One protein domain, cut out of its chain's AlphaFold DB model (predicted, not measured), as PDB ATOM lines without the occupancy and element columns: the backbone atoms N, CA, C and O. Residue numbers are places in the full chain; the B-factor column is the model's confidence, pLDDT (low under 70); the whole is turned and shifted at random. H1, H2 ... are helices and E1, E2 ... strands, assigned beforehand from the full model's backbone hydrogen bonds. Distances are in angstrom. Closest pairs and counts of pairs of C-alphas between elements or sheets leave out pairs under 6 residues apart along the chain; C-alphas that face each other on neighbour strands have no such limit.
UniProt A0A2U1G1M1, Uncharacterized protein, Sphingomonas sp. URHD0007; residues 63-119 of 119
ATOM      1  N   VAL A  63      -2.201  -4.882 -45.179       42.22
ATOM      2  CA  VAL A  63      -2.403  -3.903 -46.258       42.22
ATOM      3  C   VAL A  63      -3.566  -2.943 -45.955       42.22
ATOM      4  O   VAL A  63      -3.488  -1.767 -46.316       42.22
ATOM      5  N   VAL A  64      -4.604  -3.377 -45.225       40.44
ATOM      6  CA  VAL A  64      -5.681  -2.468 -44.775       40.44
ATOM      7  C   VAL A  64      -5.166  -1.534 -43.672       40.44
ATOM      8  O   VAL A  64      -5.497  -0.347 -43.656       40.44
ATOM      9  N   LEU A  65      -4.283  -2.039 -42.803       42.69
ATOM     10  CA  LEU A  65      -3.644  -1.274 -41.727       42.69
ATOM     11  C   LEU A  65      -2.606  -0.262 -42.237       42.69
ATOM     12  O   LEU A  65      -2.427   0.780 -41.606       42.69
ATOM     13  N   GLY A  66      -1.947  -0.535 -43.365       39.19
ATOM     14  CA  GLY A  66      -0.922   0.340 -43.943       39.19
ATOM     15  C   GLY A  66      -1.471   1.540 -44.721       39.19
ATOM     16  O   GLY A  66      -0.871   2.612 -44.682       39.19
ATOM     17  N   VAL A  67      -2.615   1.391 -45.404       44.47
ATOM     18  CA  VAL A  67      -3.201   2.454 -46.253       44.47
ATOM     19  C   VAL A  67      -4.218   3.312 -45.492       44.47
ATOM     20  O   VAL A  67      -4.288   4.518 -45.720       44.47
ATOM     21  N   TYR A  68      -4.965   2.719 -44.552       45.91
ATOM     22  CA  TYR A  68      -5.902   3.435 -43.672       45.91
ATOM     23  C   TYR A  68      -5.369   3.654 -42.241       45.91
ATOM     24  O   TYR A  68      -6.049   4.266 -41.421       45.91
ATOM     25  N   GLY A  69      -4.140   3.205 -41.963       41.84
ATOM     26  CA  GLY A  69      -3.248   3.719 -40.921       41.84
ATOM     27  C   GLY A  69      -3.685   3.544 -39.462       41.84
ATOM     28  O   GLY A  69      -4.323   4.419 -38.882       41.84
ATOM     29  N   GLY A  70      -3.198   2.488 -38.805       58.19
ATOM     30  CA  GLY A  70      -3.021   2.463 -37.342       58.19
ATOM     31  C   GLY A  70      -4.239   2.043 -36.508       58.19
ATOM     32  O   GLY A  70      -5.095   1.289 -36.968       58.19
ATOM     33  N   GLU A  71      -4.302   2.496 -35.245       57.72
ATOM     34  CA  GLU A  71      -5.387   2.136 -34.314       57.72
ATOM     35  C   GLU A  71      -6.769   2.408 -34.907       57.72
ATOM     36  O   GLU A  71      -7.679   1.612 -34.705       57.72
ATOM     37  N   TRP A  72      -6.911   3.471 -35.703       56.91
ATOM     38  CA  TRP A  72      -8.158   3.776 -36.393       56.91
ATOM     39  C   TRP A  72      -8.611   2.621 -37.290       56.91
ATOM     40  O   TRP A  72      -9.724   2.137 -37.121       56.91
ATOM     41  N   ALA A  73      -7.747   2.114 -38.175       58.28
ATOM     42  CA  ALA A  73      -8.074   0.984 -39.045       58.28
ATOM     43  C   ALA A  73      -8.303  -0.310 -38.247       58.28
ATOM     44  O   ALA A  73      -9.197  -1.085 -38.578       58.28
ATOM     45  N   ARG A  74      -7.565  -0.525 -37.149       62.00
ATOM     46  CA  ARG A  74      -7.765  -1.678 -36.254       62.00
ATOM     47  C   ARG A  74      -9.125  -1.639 -35.551       62.00
ATOM     48  O   ARG A  74      -9.825  -2.649 -35.533       62.00
ATOM     49  N   TYR A  75      -9.498  -0.501 -34.967       62.03
ATOM     50  CA  TYR A  75     -10.801  -0.329 -34.326       62.03
ATOM     51  C   TYR A  75     -11.926  -0.370 -35.356       62.03
ATOM     52  O   TYR A  75     -12.940  -1.000 -35.081       62.03
ATOM     53  N   ASN A  76     -11.730   0.227 -36.537       66.06
ATOM     54  CA  ASN A  76     -12.713   0.241 -37.618       66.06
ATOM     55  C   ASN A  76     -12.952  -1.169 -38.182       66.06
ATOM     56  O   ASN A  76     -14.094  -1.605 -38.263       66.06
ATOM     57  N   ASN A  77     -11.896  -1.949 -38.432       68.50
ATOM     58  CA  ASN A  77     -12.033  -3.346 -38.854       68.50
ATOM     59  C   ASN A  77     -12.791  -4.185 -37.816       68.50
ATOM     60  O   ASN A  77     -13.693  -4.930 -38.187       68.50
ATOM     61  N   ARG A  78     -12.513  -3.996 -36.517       68.94
ATOM     62  CA  ARG A  78     -13.264  -4.659 -35.432       68.94
ATOM     63  C   ARG A  78     -14.737  -4.263 -35.375       68.94
ATOM     64  O   ARG A  78     -15.540  -4.998 -34.813       68.94
ATOM     65  N   THR A  79     -15.125  -3.121 -35.946       67.06
ATOM     66  CA  THR A  79     -16.549  -2.760 -36.048       67.06
ATOM     67  C   THR A  79     -17.311  -3.645 -37.030       67.06
ATOM     68  O   THR A  79     -18.523  -3.768 -36.916       67.06
ATOM     69  N   PHE A  80     -16.617  -4.283 -37.974       68.50
ATOM     70  CA  PHE A  80     -17.227  -5.137 -38.994       68.50
ATOM     71  C   PHE A  80     -17.130  -6.639 -38.677       68.50
ATOM     72  O   PHE A  80     -17.591  -7.447 -39.484       68.50
ATOM     73  N   GLU A  81     -16.526  -7.009 -37.540       71.44
ATOM     74  CA  GLU A  81     -16.521  -8.385 -37.026       71.44
ATOM     75  C   GLU A  81     -17.941  -8.817 -36.598       71.44
ATOM     76  O   GLU A  81     -18.716  -7.961 -36.160       71.44
ATOM     77  N   PRO A  82     -18.275 -10.121 -36.688       67.81
ATOM     78  CA  PRO A  82     -19.529 -10.651 -36.145       67.81
ATOM     79  C   PRO A  82     -19.679 -10.320 -34.652       67.81
ATOM     80  O   PRO A  82     -18.684 -10.329 -33.922       67.81
ATOM     81  N   ASP A  83     -20.902 -10.033 -34.201       68.38
ATOM     82  CA  ASP A  83     -21.261  -9.644 -32.825       68.38
ATOM     83  C   ASP A  83     -20.643  -8.313 -32.331       68.38
ATOM     84  O   ASP A  83     -20.636  -7.999 -31.135       68.38
ATOM     85  N   SER A  84     -20.116  -7.495 -33.242       75.38
ATOM     86  CA  SER A  84     -19.586  -6.166 -32.935       75.38
ATOM     87  C   SER A  84     -20.685  -5.117 -32.704       75.38
ATOM     88  O   SER A  84     -21.837  -5.259 -33.102       75.38
ATOM     89  N   TYR A  85     -20.336  -3.971 -32.114       72.50
ATOM     90  CA  TYR A  85     -21.298  -2.885 -31.866       72.50
ATOM     91  C   TYR A  85     -21.880  -2.263 -33.145       72.50
ATOM     92  O   TYR A  85     -22.897  -1.569 -33.090       72.50
ATOM     93  N   ASN A  86     -21.225  -2.470 -34.288       72.81
ATOM     94  CA  ASN A  86     -21.717  -2.035 -35.587       72.81
ATOM     95  C   ASN A  86     -22.299  -3.208 -36.394       72.81
ATOM     96  O   ASN A  86     -22.691  -2.985 -37.521       72.81
ATOM     97  N   ASP A  87     -22.455  -4.412 -35.837       74.69
ATOM     98  CA  ASP A  87     -22.943  -5.617 -36.541       74.69
ATOM     99  C   ASP A  87     -24.401  -5.516 -37.032       74.69
ATOM    100  O   ASP A  87     -24.879  -6.325 -37.822       74.69
ATOM    101  N   TRP A  88     -25.114  -4.449 -36.656       74.06
ATOM    102  CA  TRP A  88     -26.491  -4.206 -37.086       74.06
ATOM    103  C   TRP A  88     -26.673  -4.211 -38.614       74.06
ATOM    104  O   TRP A  88     -27.785  -4.459 -39.077       74.06
ATOM    105  N   TRP A  89     -25.628  -3.930 -39.408       72.25
ATOM    106  CA  TRP A  89     -25.710  -4.015 -40.874       72.25
ATOM    107  C   TRP A  89     -25.758  -5.462 -41.388       72.25
ATOM    108  O   TRP A  89     -26.365  -5.692 -42.435       72.25
ATOM    109  N   HIS A  90     -25.173  -6.420 -40.660       70.06
ATOM    110  CA  HIS A  90     -25.262  -7.854 -40.948       70.06
ATOM    111  C   HIS A  90     -26.602  -8.435 -40.484       70.06
ATOM    112  O   HIS A  90     -27.241  -9.175 -41.233       70.06
ATOM    113  N   ASP A  91     -27.073  -8.037 -39.298       76.38
ATOM    114  CA  ASP A  91     -28.336  -8.525 -38.719       76.38
ATOM    115  C   ASP A  91     -29.587  -7.948 -39.387       76.38
ATOM    116  O   ASP A  91     -30.644  -8.585 -39.457       76.38
ATOM    117  N   ARG A  92     -29.506  -6.689 -39.826       73.62
ATOM    118  CA  ARG A  92     -30.632  -5.922 -40.371       73.62
ATOM    119  C   ARG A  92     -30.280  -5.346 -41.739       73.62
ATOM    120  O   ARG A  92     -30.277  -4.121 -41.911       73.62
ATOM    121  N   PRO A  93     -30.051  -6.204 -42.753       69.50
ATOM    122  CA  PRO A  93     -29.776  -5.743 -44.111       69.50
ATOM    123  C   PRO A  93     -30.942  -4.921 -44.686       69.50
ATOM    124  O   PRO A  93     -30.736  -4.059 -45.538       69.50
ATOM    125  N   ASP A  94     -32.162  -5.103 -44.163       71.44
ATOM    126  CA  ASP A  94     -33.344  -4.292 -44.484       71.44
ATOM    127  C   ASP A  94     -33.178  -2.804 -44.140       71.44
ATOM    128  O   ASP A  94     -33.820  -1.946 -44.751       71.44
ATOM    129  N   ARG A  95     -32.313  -2.485 -43.172       75.00
ATOM    130  CA  ARG A  95     -32.006  -1.114 -42.739       75.00
ATOM    131  C   ARG A  95     -30.768  -0.539 -43.417       75.00
ATOM    132  O   ARG A  95     -30.565   0.671 -43.341       75.00
ATOM    133  N   ALA A  96     -29.962  -1.372 -44.077       77.31
ATOM    134  CA  ALA A  96     -28.756  -0.935 -44.777       77.31
ATOM    135  C   ALA A  96     -29.086  -0.050 -45.991       77.31
ATOM    136  O   ALA A  96     -28.313   0.839 -46.346       77.31
ATOM    137  N   PHE A  97     -30.262  -0.253 -46.593       79.38
ATOM    138  CA  PHE A  97     -30.720   0.519 -47.742       79.38
ATOM    139  C   PHE A  97     -31.883   1.441 -47.362       79.38
ATOM    140  O   PHE A  97     -32.900   0.968 -46.847       79.38
ATOM    141  N   PRO A  98     -31.801   2.753 -47.649       81.38
ATOM    142  CA  PRO A  98     -32.934   3.660 -47.518       81.38
ATOM    143  C   PRO A  98     -34.166   3.160 -48.280       81.38
ATOM    144  O   PRO A  98     -34.046   2.586 -49.360       81.38
ATOM    145  N   ARG A  99     -35.368   3.465 -47.771       83.50
ATOM    146  CA  ARG A  99     -36.641   3.003 -48.365       83.50
ATOM    147  C   ARG A  99     -36.775   3.312 -49.852       83.50
ATOM    148  O   ARG A  99     -37.297   2.488 -50.586       83.50
ATOM    149  N   TRP A 100     -36.272   4.464 -50.294       84.31
ATOM    150  CA  TRP A 100     -36.324   4.825 -51.704       84.31
ATOM    151  C   TRP A 100     -35.522   3.850 -52.576       84.31
ATOM    152  O   TRP A 100     -36.037   3.468 -53.612       84.31
ATOM    153  N   MET A 101     -34.339   3.376 -52.153       86.06
ATOM    154  CA  MET A 101     -33.546   2.399 -52.925       86.06
ATOM    155  C   MET A 101     -34.275   1.064 -53.072       86.06
ATOM    156  O   MET A 101     -34.123   0.385 -54.077       86.06
ATOM    157  N   GLN A 102     -35.094   0.693 -52.086       82.69
ATOM    158  CA  GLN A 102     -35.864  -0.552 -52.116       82.69
ATOM    159  C   GLN A 102     -37.046  -0.487 -53.104       82.69
ATOM    160  O   GLN A 102     -37.542  -1.524 -53.539       82.69
ATOM    161  N   SER A 103     -37.507   0.717 -53.465       84.62
ATOM    162  CA  SER A 103     -38.701   0.943 -54.293       84.62
ATOM    163  C   SER A 103     -38.437   1.743 -55.575       84.62
ATOM    164  O   SER A 103     -39.388   2.198 -56.205       84.62
ATOM    165  N   ASN A 104     -37.178   1.936 -55.966       87.00
ATOM    166  CA  ASN A 104     -36.741   2.799 -57.074       87.00
ATOM    167  C   ASN A 104     -36.910   2.137 -58.460       87.00
ATOM    168  O   ASN A 104     -36.025   2.151 -59.311       87.00
ATOM    169  N   GLN A 105     -38.083   1.544 -58.693       82.25
ATOM    170  CA  GLN A 105     -38.438   0.864 -59.949       82.25
ATOM    171  C   GLN A 105     -38.608   1.838 -61.125       82.25
ATOM    172  O   GLN A 105     -38.569   1.437 -62.284       82.25
ATOM    173  N   ASP A 106     -38.809   3.118 -60.823       87.50
ATOM    174  CA  ASP A 106     -38.949   4.208 -61.785       87.50
ATOM    175  C   ASP A 106     -37.601   4.811 -62.213       87.50
ATOM    176  O   ASP A 106     -37.582   5.733 -63.029       87.50
ATOM    177  N   CYS A 107     -36.478   4.309 -61.680       87.62
ATOM    178  CA  CYS A 107     -35.138   4.840 -61.932       87.62
ATOM    179  C   CYS A 107     -35.010   6.349 -61.647       87.62
ATOM    180  O   CYS A 107     -34.147   7.013 -62.229       87.62
ATOM    181  N   ALA A 108     -35.823   6.915 -60.746       89.50
ATOM    182  CA  ALA A 108     -35.749   8.340 -60.412       89.50
ATOM    183  C   ALA A 108     -34.372   8.735 -59.850       89.50
ATOM    184  O   ALA A 108     -33.967   9.900 -59.917       89.50
ATOM    185  N   ARG A 109     -33.646   7.768 -59.275       83.88
ATOM    186  CA  ARG A 109     -32.275   7.924 -58.782       83.88
ATOM    187  C   ARG A 109     -31.441   6.724 -59.201       83.88
ATOM    188  O   ARG A 109     -31.911   5.600 -59.165       83.88
ATOM    189  N   VAL A 110     -30.181   6.941 -59.546       88.75
ATOM    190  CA  VAL A 110     -29.243   5.849 -59.836       88.75
ATOM    191  C   VAL A 110     -28.306   5.697 -58.647       88.75
ATOM    192  O   VAL A 110     -27.840   6.694 -58.091       88.75
ATOM    193  N   TRP A 111     -28.034   4.460 -58.238       84.12
ATOM    194  CA  TRP A 111     -27.147   4.170 -57.112       84.12
ATOM    195  C   TRP A 111     -26.216   2.993 -57.420       84.12
ATOM    196  O   TRP A 111     -26.507   2.167 -58.279       84.12
ATOM    197  N   TRP A 112     -25.053   2.941 -56.767       77.81
ATOM    198  CA  TRP A 112     -24.082   1.857 -56.941       77.81
ATOM    199  C   TRP A 112     -24.285   0.790 -55.868       77.81
ATOM    200  O   TRP A 112     -24.237   1.100 -54.676       77.81
ATOM    201  N   GLY A 113     -24.480  -0.464 -56.273       78.75
ATOM    202  CA  GLY A 113     -24.695  -1.572 -55.347       78.75
ATOM    203  C   GLY A 113     -24.540  -2.938 -56.002       78.75
ATOM    204  O   GLY A 113     -24.810  -3.106 -57.188       78.75
ATOM    205  N   GLY A 114     -24.072  -3.929 -55.238       73.50
ATOM    206  CA  GLY A 114     -23.896  -5.301 -55.737       73.50
ATOM    207  C   GLY A 114     -22.935  -5.431 -56.928       73.50
ATOM    208  O   GLY A 114     -23.073  -6.358 -57.716       73.50
ATOM    209  N   GLY A 115     -21.991  -4.494 -57.087       77.62
ATOM    210  CA  GLY A 115     -21.020  -4.490 -58.187       77.62
ATOM    211  C   GLY A 115     -21.497  -3.828 -59.484       77.62
ATOM    212  O   GLY A 115     -20.819  -3.957 -60.501       77.62
ATOM    213  N   GLY A 116     -22.627  -3.116 -59.476       78.31
ATOM    214  CA  GLY A 116     -23.103  -2.385 -60.650       78.31
ATOM    215  C   GLY A 116     -23.971  -1.178 -60.314       78.31
ATOM    216  O   GLY A 116     -24.343  -0.942 -59.163       78.31
ATOM    217  N   TRP A 117     -24.309  -0.414 -61.350       82.81
ATOM    218  CA  TRP A 117     -25.324   0.628 -61.250       82.81
ATOM    219  C   TRP A 117     -26.713  -0.003 -61.168       82.81
ATOM    220  O   TRP A 117     -27.035  -0.938 -61.905       82.81
ATOM    221  N   ARG A 118     -27.521   0.505 -60.246       79.81
ATOM    222  CA  ARG A 118     -28.871   0.048 -59.944       79.81
ATOM    223  C   ARG A 118     -29.847   1.206 -60.113       79.81
ATOM    224  O   ARG A 118     -29.532   2.356 -59.780       79.81
ATOM    225  N   CYS A 119     -31.027   0.842 -60.591       80.62
ATOM    226  CA  CYS A 119     -32.269   1.428 -60.144       80.62
ATOM    227  C   CYS A 119     -32.809   0.473 -59.066       80.62
ATOM    228  O   CYS A 119     -33.048   0.971 -57.951       80.62
TER     229      CYS A 119
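Overview. This is residues 63 to 119 of the 119 residues of an uncharacterized protein of Sphingomonas sp. URHD0007 (UniProt A0A2U1G1M1). The printed part is an open arch: five short helices strung one after another along a curved chain, H1 and H2 at one end, and a small two-stranded hairpin, E1 and E2, at the other end, where it folds back beneath H5. Few parts meet, and there is no packed core. The printed part has 57 residues, with five named helices and then two named strands, in the order H1, H2, H3, H4, H5, E1, E2; the sheet, E1 - E2, is antiparallel, and the class is mostly helix. The whole is only just extended, close to loose, with a radius of gyration of the C-alphas of 15.4 A, and its C-alphas span 43 by 25 by 14 A.

Arrangement. H1, residues 63 to 67, and H2, residues 71 to 79, only just touch, and only at the corner by their tight link, with 3 pairs of C-alphas within 8 A; the closest are those of Leu 65 and Ala 73, 5.6 A apart. H3, residues 88 to 91, is apart from H2. H3 and H4, residues 93 to 96, are close but not clearly touching: their closest C-alphas, those of Trp 89 and Ala 96, are 5.8 A apart. H5, residues 99 to 102, is apart from H4. The closest C-alphas of H5 and E1, residues 111 to 113, are those of Met 101 and Trp 111, 7.8 A apart. E1 and E2, residues 116 to 118, form an antiparallel hairpin, with 131 degrees between their directions; N 118 and O 111 are 2.8 A apart and N 113 and O 116 are 2.9 A apart, both within hydrogen-bond range. In H1 and H2 every O i to N i+4 pair is within hydrogen-bond range; H3, H4 and H5 are too short for such a pair, and their single O i to N i+3 pair is within range in H4 and H5 but not in H3.

Along the chain. H1 begins at C-alpha 63, at (-2.403, -3.903, -46.258). H2, the longest helix, measures 12.3 A from C-alpha 71 to C-alpha 79, at (-16.549, -2.760, -36.048). H3, H4 and H5 have four residues each. E1 measures 6.5 A and E2 6.3 A, and E2 ends at C-alpha 118, at (-28.871, 0.048, -59.944).

Size, cuts and confidence. The two C-alphas farthest apart, those of Gly 70 and Asp 106, are 43.5 A apart. The printed part has no cut and ends at residue 119, the chain's last. The links H2 to H3 and H5 to E1 are short, with 8 residues each, and the others are tight. The mean pLDDT of the printed part is 71.1; residues 63 to 80, 82 to 83 and 93 are under 70.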